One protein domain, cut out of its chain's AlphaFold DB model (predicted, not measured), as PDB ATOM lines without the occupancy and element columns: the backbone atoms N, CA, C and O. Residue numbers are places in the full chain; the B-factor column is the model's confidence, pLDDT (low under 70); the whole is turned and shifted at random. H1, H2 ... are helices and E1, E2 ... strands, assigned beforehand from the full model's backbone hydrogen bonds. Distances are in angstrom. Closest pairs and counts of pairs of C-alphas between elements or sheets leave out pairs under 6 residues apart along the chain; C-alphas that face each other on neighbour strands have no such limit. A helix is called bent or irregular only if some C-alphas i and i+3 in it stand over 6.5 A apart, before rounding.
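This is residues 13 to 103 of the 103 residues of the protein "DarT domain-containing protein" of Nitrosomonas sp. Nm58 (UniProt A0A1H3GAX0). Little of this domain is regular structure: four short helices, of which only H2 and H3 touch, are spaced along a looping chain, with long stretches without a named element at residues 54 to 77 and 86 to 99, and residues 13 to 14 pair antiparallel with residues 100 to 101 of E1. The 91 printed residues include H1, H2, H3, H4 and E1, in that order; the class is mostly helix, with 36 residues in named elements. It is compact, radius of gyration of the C-alphas 13.7 A, spanning 37 by 31 by 26 A.

Find C-alpha 15 at (42.759, -31.808, -100.669); H1 runs to residue 24, 15.1 A, only just irregular, with C-alphas 16 and 19 6.7 A apart. Then come H2, residues 30 to 36, 10.1 A; H3, 46 to 53, and H4, 78 to 85, each 10.7 A; E1, 100 to 102, 6.9 A, ends at (49.065, -31.709, -107.638).

Look at Ala 31 and Leu 53, closest C-alphas, 6.4 A: H2 and H3 only just touch, with 3 pairs within 8 A, about perpendicular at 83 degrees. H4 is apart from H1, H2, H3 and E1. O i to N i+4 pairs are within hydrogen-bond range throughout H3 and H4, 4 of 6 in H1, 2 of 3 in H2.

The printed part has no cut. H3 to H4 and H4 to E1 are long links. Residues 38 to 39 have pLDDT under 70.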
ATOM      1  N   VAL A  13      43.729 -33.132-107.807       95.62
ATOM      2  CA  VAL A  13      42.627 -33.513-106.905       95.62
ATOM      3  C   VAL A  13      42.338 -32.438-105.871       95.62
ATOM      4  O   VAL A  13      43.138 -31.536-105.647       95.62
ATOM      5  N   HIS A  14      41.182 -32.535-105.225       96.50
ATOM      6  CA  HIS A  14      40.879 -31.732-104.049       96.50
ATOM      7  C   HIS A  14      41.572 -32.308-102.801       96.50
ATOM      8  O   HIS A  14      41.721 -33.525-102.683       96.50
ATOM      9  N   ILE A  15      41.995 -31.444-101.875       96.62
ATOM     10  CA  ILE A  15      42.759 -31.808-100.669       96.62
ATOM     11  C   ILE A  15      42.040 -32.797 -99.746       96.62
ATOM     12  O   ILE A  15      42.690 -33.609 -99.096       96.62
ATOM     13  N   ASP A  16      40.709 -32.782 -99.717       95.62
ATOM     14  CA  ASP A  16      39.919 -33.723 -98.910       95.62
ATOM     15  C   ASP A  16      40.081 -35.192 -99.343       95.62
ATOM     16  O   ASP A  16      39.831 -36.089 -98.546       95.62
ATOM     17  N   ARG A  17      40.570 -35.448-100.565       93.38
ATOM     18  CA  ARG A  17      40.906 -36.796-101.050       93.38
ATOM     19  C   ARG A  17      42.254 -37.300-100.553       93.38
ATOM     20  O   ARG A  17      42.529 -38.489-100.665       93.38
ATOM     21  N   LEU A  18      43.112 -36.430-100.020       94.62
ATOM     22  CA  LEU A  18      44.474 -36.813 -99.649       94.62
ATOM     23  C   LEU A  18      44.483 -37.909 -98.578       94.62
ATOM     24  O   LEU A  18      45.252 -38.861 -98.684       94.62
ATOM     25  N   ALA A  19      43.610 -37.799 -97.574       93.50
ATOM     26  CA  ALA A  19      43.530 -38.782 -96.500       93.50
ATOM     27  C   ALA A  19      43.128 -40.172 -97.020       93.50
ATOM     28  O   ALA A  19      43.758 -41.157 -96.636       93.50
ATOM     29  N   SER A  20      42.136 -40.260 -97.920       91.81
ATOM     30  CA  SER A  20      41.708 -41.552 -98.471       91.81
ATOM     31  C   SER A  20      42.735 -42.142 -99.437       91.81
ATOM     32  O   SER A  20      42.996 -43.340 -99.375       91.81
ATOM     33  N   ILE A  21      43.410 -41.309-100.239       93.81
ATOM     34  CA  ILE A  21      44.527 -41.740-101.098       93.81
ATOM     35  C   ILE A  21      45.665 -42.335-100.257       93.81
ATOM     36  O   ILE A  21      46.162 -43.415-100.570       93.81
ATOM     37  N   ILE A  22      46.064 -41.664 -99.171       94.88
ATOM     38  CA  ILE A  22      47.116 -42.166 -98.274       94.88
ATOM     39  C   ILE A  22      46.678 -43.470 -97.601       94.88
ATOM     40  O   ILE A  22      47.465 -44.411 -97.543       94.88
ATOM     41  N   ALA A  23      45.436 -43.544 -97.116       92.88
ATOM     42  CA  ALA A  23      44.912 -44.740 -96.462       92.88
ATOM     43  C   ALA A  23      44.828 -45.949 -97.413       92.88
ATOM     44  O   ALA A  23      45.099 -47.072 -96.994       92.88
ATOM     45  N   ALA A  24      44.480 -45.722 -98.683       91.06
ATOM     46  CA  ALA A  24      44.430 -46.762 -99.707       91.06
ATOM     47  C   ALA A  24      45.824 -47.172-100.216       91.06
ATOM     48  O   ALA A  24      45.995 -48.291-100.693       91.06
ATOM     49  N   GLY A  25      46.811 -46.274-100.144       94.56
ATOM     50  CA  GLY A  25      48.145 -46.486-100.712       94.56
ATOM     51  C   GLY A  25      48.176 -46.471-102.246       94.56
ATOM     52  O   GLY A  25      49.204 -46.787-102.841       94.56
ATOM     53  N   GLU A  26      47.068 -46.104-102.893       93.88
ATOM     54  CA  GLU A  26      46.930 -46.063-104.347       93.88
ATOM     55  C   GLU A  26      46.007 -44.927-104.811       93.88
ATOM     56  O   GLU A  26      45.175 -44.414-104.062       93.88
ATOM     57  N   LEU A  27      46.149 -44.539-106.081       94.12
ATOM     58  CA  LEU A  27      45.178 -43.686-106.765       94.12
ATOM     59  C   LEU A  27      44.102 -44.557-107.415       94.12
ATOM     60  O   LEU A  27      44.405 -45.523-108.116       94.12
ATOM     61  N   LEU A  28      42.841 -44.174-107.236       92.69
ATOM     62  CA  LEU A  28      41.693 -44.895-107.779       92.69
ATOM     63  C   LEU A  28      41.153 -44.218-109.043       92.69
ATOM     64  O   LEU A  28      41.066 -42.991-109.134       92.69
ATOM     65  N   CYS A  29      40.768 -45.028-110.028       93.69
ATOM     66  CA  CYS A  29      40.082 -44.553-111.226       93.69
ATOM     67  C   CYS A  29      38.615 -44.200-110.928       93.69
ATOM     68  O   CYS A  29      38.043 -44.636-109.926       93.69
ATOM     69  N   ASP A  30      37.984 -43.424-111.816       92.38
ATOM     70  CA  ASP A  30      36.589 -43.003-111.632       92.38
ATOM     71  C   ASP A  30      35.642 -44.221-111.514       92.38
ATOM     72  O   ASP A  30      34.698 -44.170-110.729       92.38
ATOM     73  N   ALA A  31      35.914 -45.332-112.216       93.62
ATOM     74  CA  ALA A  31      35.103 -46.551-112.129       93.62
ATOM     75  C   ALA A  31      35.102 -47.165-110.716       93.62
ATOM     76  O   ALA A  31      34.040 -47.492-110.188       93.62
ATOM     77  N   LYS A  32      36.272 -47.256-110.065       92.56
ATOM     78  CA  LYS A  32      36.381 -47.728-108.672       92.56
ATOM     79  C   LYS A  32      35.745 -46.743-107.685       92.56
ATOM     80  O   LYS A  32      35.029 -47.165-106.779       92.56
ATOM     81  N   MET A  33      35.959 -45.440-107.887       89.25
ATOM     82  CA  MET A  33      35.429 -44.392-107.004       89.25
ATOM     83  C   MET A  33      33.896 -44.374-106.956       89.25
ATOM     84  O   MET A  33      33.321 -44.160-105.892       89.25
ATOM     85  N   VAL A  34      33.227 -44.624-108.087       87.06
ATOM     86  CA  VAL A  34      31.755 -44.698-108.148       87.06
ATOM     87  C   VAL A  34      31.212 -45.856-107.307       87.06
ATOM     88  O   VAL A  34      30.168 -45.709-106.678       87.06
ATOM     89  N   VAL A  35      31.916 -46.988-107.261       86.00
ATOM     90  CA  VAL A  35      31.486 -48.177-106.505       86.00
ATOM     91  C   VAL A  35      31.699 -48.001-105.003       86.00
ATOM     92  O   VAL A  35      30.848 -48.398-104.212       86.00
ATOM     93  N   GLN A  36      32.823 -47.406-104.600       79.44
ATOM     94  CA  GLN A  36      33.179 -47.264-103.185       79.44
ATOM     95  C   GLN A  36      32.419 -46.142-102.464       79.44
ATOM     96  O   GLN A  36      32.495 -46.056-101.242       79.44
ATOM     97  N   ASN A  37      31.675 -45.307-103.204       70.94
ATOM     98  CA  ASN A  37      30.963 -44.135-102.684       70.94
ATOM     99  C   ASN A  37      31.868 -43.219-101.833       70.94
ATOM    100  O   ASN A  37      31.415 -42.591-100.876       70.94
ATOM    101  N   ASP A  38      33.163 -43.188-102.159       67.56
ATOM    102  CA  ASP A  38      34.157 -42.485-101.359       67.56
ATOM    103  C   ASP A  38      34.030 -40.966-101.576       67.56
ATOM    104  O   ASP A  38      34.017 -40.456-102.704       67.56
ATOM    105  N   ALA A  39      33.866 -40.249-100.465       64.62
ATOM    106  CA  ALA A  39      33.141 -38.980-100.369       64.62
ATOM    107  C   ALA A  39      34.015 -37.730-100.579       64.62
ATOM    108  O   ALA A  39      33.754 -36.670-100.012       64.62
ATOM    109  N   GLY A  40      35.066 -37.834-101.390       84.69
ATOM    110  CA  GLY A  40      35.929 -36.694-101.691       84.69
ATOM    111  C   GLY A  40      35.327 -35.753-102.735       84.69
ATOM    112  O   GLY A  40      34.750 -36.194-103.738       84.69
ATOM    113  N   THR A  41      35.552 -34.449-102.581       92.25
ATOM    114  CA  THR A  41      35.067 -33.426-103.511       92.25
ATOM    115  C   THR A  41      35.514 -33.724-104.941       92.25
ATOM    116  O   THR A  41      36.696 -33.926-105.235       92.25
ATOM    117  N   THR A  42      34.553 -33.760-105.866       91.69
ATOM    118  CA  THR A  42      34.829 -33.900-107.298       91.69
ATOM    119  C   THR A  42      34.966 -32.519-107.931       91.69
ATOM    120  O   THR A  42      34.012 -31.750-107.969       91.69
ATOM    121  N   ILE A  43      36.151 -32.227-108.468       93.38
ATOM    122  CA  ILE A  43      36.458 -30.949-109.142       93.38
ATOM    123  C   ILE A  43      36.312 -31.022-110.669       93.38
ATOM    124  O   ILE A  43      36.264 -30.000-111.348       93.38
ATOM    125  N   GLY A  44      36.234 -32.242-111.211       89.81
ATOM    126  CA  GLY A  44      35.997 -32.492-112.631       89.81
ATOM    127  C   GLY A  44      34.523 -32.381-113.010       89.81
ATOM    128  O   GLY A  44      33.635 -32.548-112.181       89.81
ATOM    129  N   MET A  45      34.252 -32.141-114.291       90.69
ATOM    130  CA  MET A  45      32.884 -32.059-114.808       90.69
ATOM    131  C   MET A  45      32.236 -33.448-114.876       90.69
ATOM    132  O   MET A  45      32.756 -34.346-115.548       90.69
ATOM    133  N   ASN A  46      31.077 -33.606-114.235       89.44
ATOM    134  CA  ASN A  46      30.385 -34.893-114.107       89.44
ATOM    135  C   ASN A  46      30.036 -35.518-115.466       89.44
ATOM    136  O   ASN A  46      30.327 -36.692-115.683       89.44
ATOM    137  N   ASN A  47      29.531 -34.727-116.418       92.38
ATOM    138  CA  ASN A  47      29.180 -35.208-117.762       92.38
ATOM    139  C   ASN A  47      30.398 -35.787-118.505       92.38
ATOM    140  O   ASN A  47      30.310 -36.809-119.189       92.38
ATOM    141  N   ILE A  48      31.577 -35.172-118.337       93.00
ATOM    142  CA  ILE A  48      32.825 -35.670-118.930       93.00
ATOM    143  C   ILE A  48      33.247 -36.986-118.271       93.00
ATOM    144  O   ILE A  48      33.650 -37.907-118.985       93.00
ATOM    145  N   LYS A  49      33.152 -37.088-116.940       92.62
ATOM    146  CA  LYS A  49      33.472 -38.318-116.200       92.62
ATOM    147  C   LYS A  49      32.557 -39.475-116.600       92.62
ATOM    148  O   LYS A  49      33.051 -40.535-116.966       92.62
ATOM    149  N   GLN A  50      31.248 -39.241-116.651       93.81
ATOM    150  CA  GLN A  50      30.262 -40.238-117.082       93.81
ATOM    151  C   GLN A  50      30.537 -40.744-118.500       93.81
ATOM    152  O   GLN A  50      30.567 -41.950-118.734       93.81
ATOM    153  N   ARG A  51      30.840 -39.842-119.442       96.25
ATOM    154  CA  ARG A  51      31.225 -40.242-120.801       96.25
ATOM    155  C   ARG A  51      32.500 -41.090-120.818       96.25
ATOM    156  O   ARG A  51      32.603 -42.008-121.624       96.25
ATOM    157  N   ARG A  52      33.487 -40.783-119.968       95.88
ATOM    158  CA  ARG A  52      34.748 -41.544-119.890       95.88
ATOM    159  C   ARG A  52      34.542 -42.962-119.357       95.88
ATOM    160  O   ARG A  52      35.188 -43.863-119.877       95.88
ATOM    161  N   LEU A  53      33.621 -43.166-118.413       95.62
ATOM    162  CA  LEU A  53      33.257 -44.502-117.911       95.62
ATOM    163  C   LEU A  53      32.742 -45.436-119.015       95.62
ATOM    164  O   LEU A  53      32.911 -46.638-118.910       95.62
ATOM    165  N   GLN A  54      32.149 -44.884-120.077       96.00
ATOM    166  CA  GLN A  54      31.568 -45.658-121.182       96.00
ATOM    167  C   GLN A  54      32.421 -45.630-122.461       96.00
ATOM    168  O   GLN A  54      32.059 -46.223-123.472       96.00
ATOM    169  N   LYS A  55      33.550 -44.911-122.464       96.69
ATOM    170  CA  LYS A  55      34.380 -44.745-123.663       96.69
ATOM    171  C   LYS A  55      35.454 -45.822-123.711       96.69
ATOM    172  O   LYS A  55      36.423 -45.718-122.967       96.69
ATOM    173  N   THR A  56      35.334 -46.778-124.622       96.88
ATOM    174  CA  THR A  56      36.362 -47.797-124.871       96.88
ATOM    175  C   THR A  56      37.607 -47.224-125.557       96.88
ATOM    176  O   THR A  56      37.564 -46.175-126.216       96.88
ATOM    177  N   LEU A  57      38.739 -47.912-125.391       93.62
ATOM    178  CA  LEU A  57      39.978 -47.627-126.113       93.62
ATOM    179  C   LEU A  57      40.049 -48.441-127.407       93.62
ATOM    180  O   LEU A  57      39.734 -49.627-127.428       93.62
ATOM    181  N   THR A  58      40.547 -47.833-128.485       93.94
ATOM    182  CA  THR A  58      40.780 -48.551-129.751       93.94
ATOM    183  C   THR A  58      41.906 -49.577-129.639       93.94
ATOM    184  O   THR A  58      41.879 -50.591-130.326       93.94
ATOM    185  N   SER A  59      42.886 -49.328-128.768       95.00
ATOM    186  CA  SER A  59      44.010 -50.230-128.497       95.00
ATOM    187  C   SER A  59      43.665 -51.369-127.535       95.00
ATOM    188  O   SER A  59      44.280 -52.427-127.612       95.00
ATOM    189  N   TYR A  60      42.683 -51.169-126.650       94.50
ATOM    190  CA  TYR A  60      42.240 -52.145-125.652       94.50
ATOM    191  C   TYR A  60      40.706 -52.127-125.580       94.50
ATOM    192  O   TYR A  60      40.147 -51.415-124.746       94.50
ATOM    193  N   PRO A  61      40.006 -52.890-126.442       91.75
ATOM    194  CA  PRO A  61      38.546 -52.807-126.572       91.75
ATOM    195  C   PRO A  61      37.769 -53.121-125.289       91.75
ATOM    196  O   PRO A  61      36.666 -52.619-125.104       91.75
ATOM    197  N   ASN A  62      38.361 -53.917-124.394       95.19
ATOM    198  CA  ASN A  62      37.770 -54.300-123.111       95.19
ATOM    199  C   ASN A  62      38.072 -53.301-121.978       95.19
ATOM    200  O   ASN A  62      37.727 -53.574-120.832       95.19
ATOM    201  N   LEU A  63      38.746 -52.183-122.272       96.38
ATOM    202  CA  LEU A  63      39.128 -51.161-121.299       96.38
ATOM    203  C   LEU A  63      38.442 -49.834-121.632       96.38
ATOM    204  O   LEU A  63      38.528 -49.348-122.765       96.38
ATOM    205  N   HIS A  64      37.804 -49.219-120.638       97.25
ATOM    206  CA  HIS A  64      37.224 -47.887-120.757       97.25
ATOM    207  C   HIS A  64      38.183 -46.828-120.221       97.25
ATOM    208  O   HIS A  64      39.000 -47.070-119.338       97.25
ATOM    209  N   VAL A  65      38.053 -45.593-120.703       96.69
ATOM    210  CA  VAL A  65      38.846 -44.462-120.200       96.69
ATOM    211  C   VAL A  65      38.641 -44.265-118.694       96.69
ATOM    212  O   VAL A  65      39.576 -43.876-118.001       96.69
ATOM    213  N   GLY A  66      37.436 -44.527-118.182       95.75
ATOM    214  CA  GLY A  66      37.118 -44.425-116.757       95.75
ATOM    215  C   GLY A  66      37.729 -45.519-115.874       95.75
ATOM    216  O   GLY A  66      37.732 -45.352-114.656       95.75
ATOM    217  N   ASP A  67      38.283 -46.578-116.472       96.38
ATOM    218  CA  ASP A  67      39.017 -47.633-115.763       96.38
ATOM    219  C   ASP A  67      40.473 -47.220-115.466       96.38
ATOM    220  O   ASP A  67      41.162 -47.875-114.686       96.38
ATOM    221  N   CYS A  68      40.937 -46.103-116.039       95.75
ATOM    222  CA  CYS A  68      42.290 -45.577-115.875       95.75
ATOM    223  C   CYS A  68      42.334 -44.375-114.914       95.75
ATOM    224  O   CYS A  68      41.419 -43.550-114.874       95.75
ATOM    225  N   VAL A  69      43.442 -44.221-114.181       95.12
ATOM    226  CA  VAL A  69      43.709 -43.017-113.376       95.12
ATOM    227  C   VAL A  69      44.134 -41.869-114.307       95.12
ATOM    228  O   VAL A  69      45.086 -42.031-115.074       95.12
ATOM    229  N   PRO A  70      43.460 -40.704-114.284       93.25
ATOM    230  CA  PRO A  70      43.827 -39.583-115.141       93.25
ATOM    231  C   PRO A  70      45.105 -38.896-114.643       93.25
ATOM    232  O   PRO A  70      45.266 -38.679-113.446       93.25
ATOM    233  N   PHE A  71      45.961 -38.457-115.562       95.25
ATOM    234  CA  PHE A  71      47.145 -37.650-115.258       95.25
ATOM    235  C   PHE A  71      47.337 -36.535-116.299       95.25
ATOM    236  O   PHE A  71      46.721 -36.544-117.369       95.25
ATOM    237  N   TYR A  72      48.194 -35.568-115.982       94.81
ATOM    238  CA  TYR A  72      48.529 -34.419-116.823       94.81
ATOM    239  C   TYR A  72      50.044 -34.278-116.956       94.81
ATOM    240  O   TYR A  72      50.766 -34.485-115.993       94.81
ATOM    241  N   PHE A  73      50.533 -33.848-118.120       93.56
ATOM    242  CA  PHE A  73      51.949 -33.487-118.309       93.56
ATOM    243  C   PHE A  73      52.276 -32.052-117.860       93.56
ATOM    244  O   PHE A  73      53.430 -31.628-117.870       93.56
ATOM    245  N   CYS A  74      51.259 -31.277-117.478       92.06
ATOM    246  CA  CYS A  74      51.413 -29.935-116.938       92.06
ATOM    247  C   CYS A  74      50.602 -29.794-115.644       92.06
ATOM    248  O   CYS A  74      49.517 -30.368-115.532       92.06
ATOM    249  N   PRO A  75      51.071 -28.983-114.682       91.31
ATOM    250  CA  PRO A  75      50.350 -28.783-113.432       91.31
ATOM    251  C   PRO A  75      49.083 -27.939-113.629       91.31
ATOM    252  O   PRO A  75      48.256 -27.859-112.738       91.31
ATOM    253  N   ARG A  76      48.886 -27.286-114.783       92.31
ATOM    254  CA  ARG A  76      47.718 -26.430-115.024       92.31
ATOM    255  C   ARG A  76      46.859 -26.958-116.157       92.31
ATOM    256  O   ARG A  76      47.144 -26.720-117.327       92.31
ATOM    257  N   SER A  77      45.783 -27.650-115.794       91.62
ATOM    258  CA  SER A  77      44.782 -28.109-116.753       91.62
ATOM    259  C   SER A  77      43.759 -27.015-117.084       91.62
ATOM    260  O   SER A  77      43.527 -26.094-116.301       91.62
ATOM    261  N   ILE A  78      43.077 -27.150-118.227       91.38
ATOM    262  CA  ILE A  78      41.970 -26.257-118.615       91.38
ATOM    263  C   ILE A  78      40.830 -26.245-117.581       91.38
ATOM    264  O   ILE A  78      40.169 -25.230-117.392       91.38
ATOM    265  N   MET A  79      40.638 -27.351-116.856       92.38
ATOM    266  CA  MET A  79      39.663 -27.447-115.769       92.38
ATOM    267  C   MET A  79      39.946 -26.415-114.669       92.38
ATOM    268  O   MET A  79      39.013 -25.793-114.174       92.38
ATOM    269  N   LEU A  80      41.217 -26.175-114.327       94.75
ATOM    270  CA  LEU A  80      41.586 -25.167-113.329       94.75
ATOM    271  C   LEU A  80      41.248 -23.748-113.797       94.75
ATOM    272  O   LEU A  80      40.764 -22.936-113.009       94.75
ATOM    273  N   TYR A  81      41.427 -23.459-115.088       94.25
ATOM    274  CA  TYR A  81      40.987 -22.187-115.661       94.25
ATOM    275  C   TYR A  81      39.465 -22.011-115.550       94.25
ATOM    276  O   TYR A  81      39.003 -20.955-115.128       94.25
ATOM    277  N   LEU A  82      38.679 -23.055-115.836       93.69
ATOM    278  CA  LEU A  82      37.223 -23.006-115.661       93.69
ATOM    279  C   LEU A  82      36.821 -22.783-114.194       93.69
ATOM    280  O   LEU A  82      35.910 -22.001-113.934       93.69
ATOM    281  N   ILE A  83      37.520 -23.412-113.243       94.75
ATOM    282  CA  ILE A  83      37.318 -23.188-111.801       94.75
ATOM    283  C   ILE A  83      37.615 -21.737-111.412       94.75
ATOM    284  O   ILE A  83      36.884 -21.175-110.607       94.75
ATOM    285  N   HIS A  84      38.647 -21.118-111.992       94.62
ATOM    286  CA  HIS A  84      38.944 -19.701-111.772       94.62
ATOM    287  C   HIS A  84      37.842 -18.794-112.337       94.62
ATOM    288  O   HIS A  84      37.355 -17.901-111.649       94.62
ATOM    289  N   GLN A  85      37.414 -19.038-113.580       94.31
ATOM    290  CA  GLN A  85      36.401 -18.206-114.229       94.31
ATOM    291  C   GLN A  85      35.009 -18.367-113.618       94.31
ATOM    292  O   GLN A  85      34.215 -17.433-113.668       94.31
ATOM    293  N   THR A  86      34.698 -19.530-113.039       91.12
ATOM    294  CA  THR A  86      33.448 -19.777-112.301       91.12
ATOM    295  C   THR A  86      32.170 -19.606-113.150       91.12
ATOM    296  O   THR A  86      31.061 -19.538-112.625       91.12
ATOM    297  N   ASN A  87      32.301 -19.556-114.479       90.69
ATOM    298  CA  ASN A  87      31.254 -19.115-115.408       90.69
ATOM    299  C   ASN A  87      30.672 -20.238-116.284       90.69
ATOM    300  O   ASN A  87      29.778 -19.984-117.088       90.69
ATOM    301  N   HIS A  88      31.166 -21.472-116.154       90.81
ATOM    302  CA  HIS A  88      30.670 -22.598-116.940       90.81
ATOM    303  C   HIS A  88      29.440 -23.239-116.267       90.81
ATOM    304  O   HIS A  88      29.528 -23.615-115.091       90.81
ATOM    305  N   PRO A  89      28.314 -23.428-116.985       89.25
ATOM    306  CA  PRO A  89      27.060 -23.910-116.396       89.25
ATOM    307  C   PRO A  89      27.178 -25.322-115.809       89.25
ATOM    308  O   PRO A  89      26.647 -25.594-114.740       89.25
ATOM    309  N   GLU A  90      27.933 -26.211-116.456       88.38
ATOM    310  CA  GLU A  90      28.126 -27.592-115.976       88.38
ATOM    311  C   GLU A  90      29.211 -27.747-114.895       88.38
ATOM    312  O   GLU A  90      29.496 -28.859-114.444       88.38
ATOM    313  N   LEU A  91      29.886 -26.663-114.504       91.44
ATOM    314  CA  LEU A  91      30.877 -26.747-113.440       91.44
ATOM    315  C   LEU A  91      30.116 -26.796-112.108       91.44
ATOM    316  O   LEU A  91      29.455 -25.825-111.763       91.44
ATOM    317  N   ALA A  92      30.202 -27.892-111.360       91.75
ATOM    318  CA  ALA A  92      29.551 -28.004-110.048       91.75
ATOM    319  C   ALA A  92      30.417 -27.412-108.924       91.75
ATOM    320  O   ALA A  92      29.926 -26.739-108.023       91.75
ATOM    321  N   TYR A  93      31.729 -27.631-108.999       94.06
ATOM    322  CA  TYR A  93      32.674 -27.156-107.999       94.06
ATOM    323  C   TYR A  93      32.931 -25.643-108.118       94.06
ATOM    324  O   TYR A  93      33.095 -25.102-109.215       94.06
ATOM    325  N   ARG A  94      32.952 -24.950-106.974       93.88
ATOM    326  CA  ARG A  94      33.082 -23.484-106.866       93.88
ATOM    327  C   ARG A  94      34.090 -23.026-105.800       93.88
ATOM    328  O   ARG A  94      34.218 -21.834-105.566       93.88
ATOM    329  N   GLY A  95      34.824 -23.950-105.174       94.31
ATOM    330  CA  GLY A  95      35.742 -23.662-104.057       94.31
ATOM    331  C   GLY A  95      37.080 -23.009-104.435       94.31
ATOM    332  O   GLY A  95      37.969 -22.913-103.593       94.31
ATOM    333  N   GLY A  96      37.244 -22.564-105.684       94.88
ATOM    334  CA  GLY A  96      38.493 -21.982-106.177       94.88
ATOM    335  C   GLY A  96      39.638 -22.995-106.292       94.88
ATOM    336  O   GLY A  96      39.433 -24.202-106.264       94.88
ATOM    337  N   GLN A  97      40.867 -22.505-106.470       95.88
ATOM    338  CA  GLN A  97      42.044 -23.370-106.656       95.88
ATOM    339  C   GLN A  97      42.894 -23.569-105.392       95.88
ATOM    340  O   GLN A  97      43.790 -24.406-105.400       95.88
ATOM    341  N   GLY A  98      42.618 -22.834-104.309       96.69
ATOM    342  CA  GLY A  98      43.351 -22.952-103.041       96.69
ATOM    343  C   GLY A  98      43.439 -24.382-102.478       96.69
ATOM    344  O   GLY A  98      44.530 -24.793-102.094       96.69
ATOM    345  N   PRO A  99      42.348 -25.171-102.461       96.94
ATOM    346  CA  PRO A  99      42.358 -26.533-101.919       96.94
ATOM    347  C   PRO A  99      42.722 -27.611-102.961       96.94
ATOM    348  O   PRO A  99      42.386 -28.780-102.777       96.94
ATOM    349  N   ILE A 100      43.362 -27.246-104.077       96.94
ATOM    350  CA  ILE A 100      43.737 -28.187-105.141       96.94
ATOM    351  C   ILE A 100      45.181 -28.656-104.964       96.94
ATOM    352  O   ILE A 100      46.114 -27.855-104.926       96.94
ATOM    353  N   LEU A 101      45.362 -29.974-104.924       96.00
ATOM    354  CA  LEU A 101      46.657 -30.641-104.876       96.00
ATOM    355  C   LEU A 101      47.087 -31.127-106.261       96.00
ATOM    356  O   LEU A 101      46.257 -31.515-107.086       96.00
ATOM    357  N   HIS A 102      48.402 -31.133-106.472       96.00
ATOM    358  CA  HIS A 102      49.065 -31.709-107.638       96.00
ATOM    359  C   HIS A 102      50.010 -32.788-107.110       96.00
ATOM    360  O   HIS A 102      51.029 -32.448-106.506       96.00
ATOM    361  N   LEU A 103      49.609 -34.049-107.259       93.94
ATOM    362  CA  LEU A 103      50.383 -35.228-106.862       93.94
ATOM    363  C   LEU A 103      51.264 -35.702-108.013       93.94
ATOM    364  O   LEU A 103      50.771 -35.625-109.163       93.94
TER     365      LEU A 103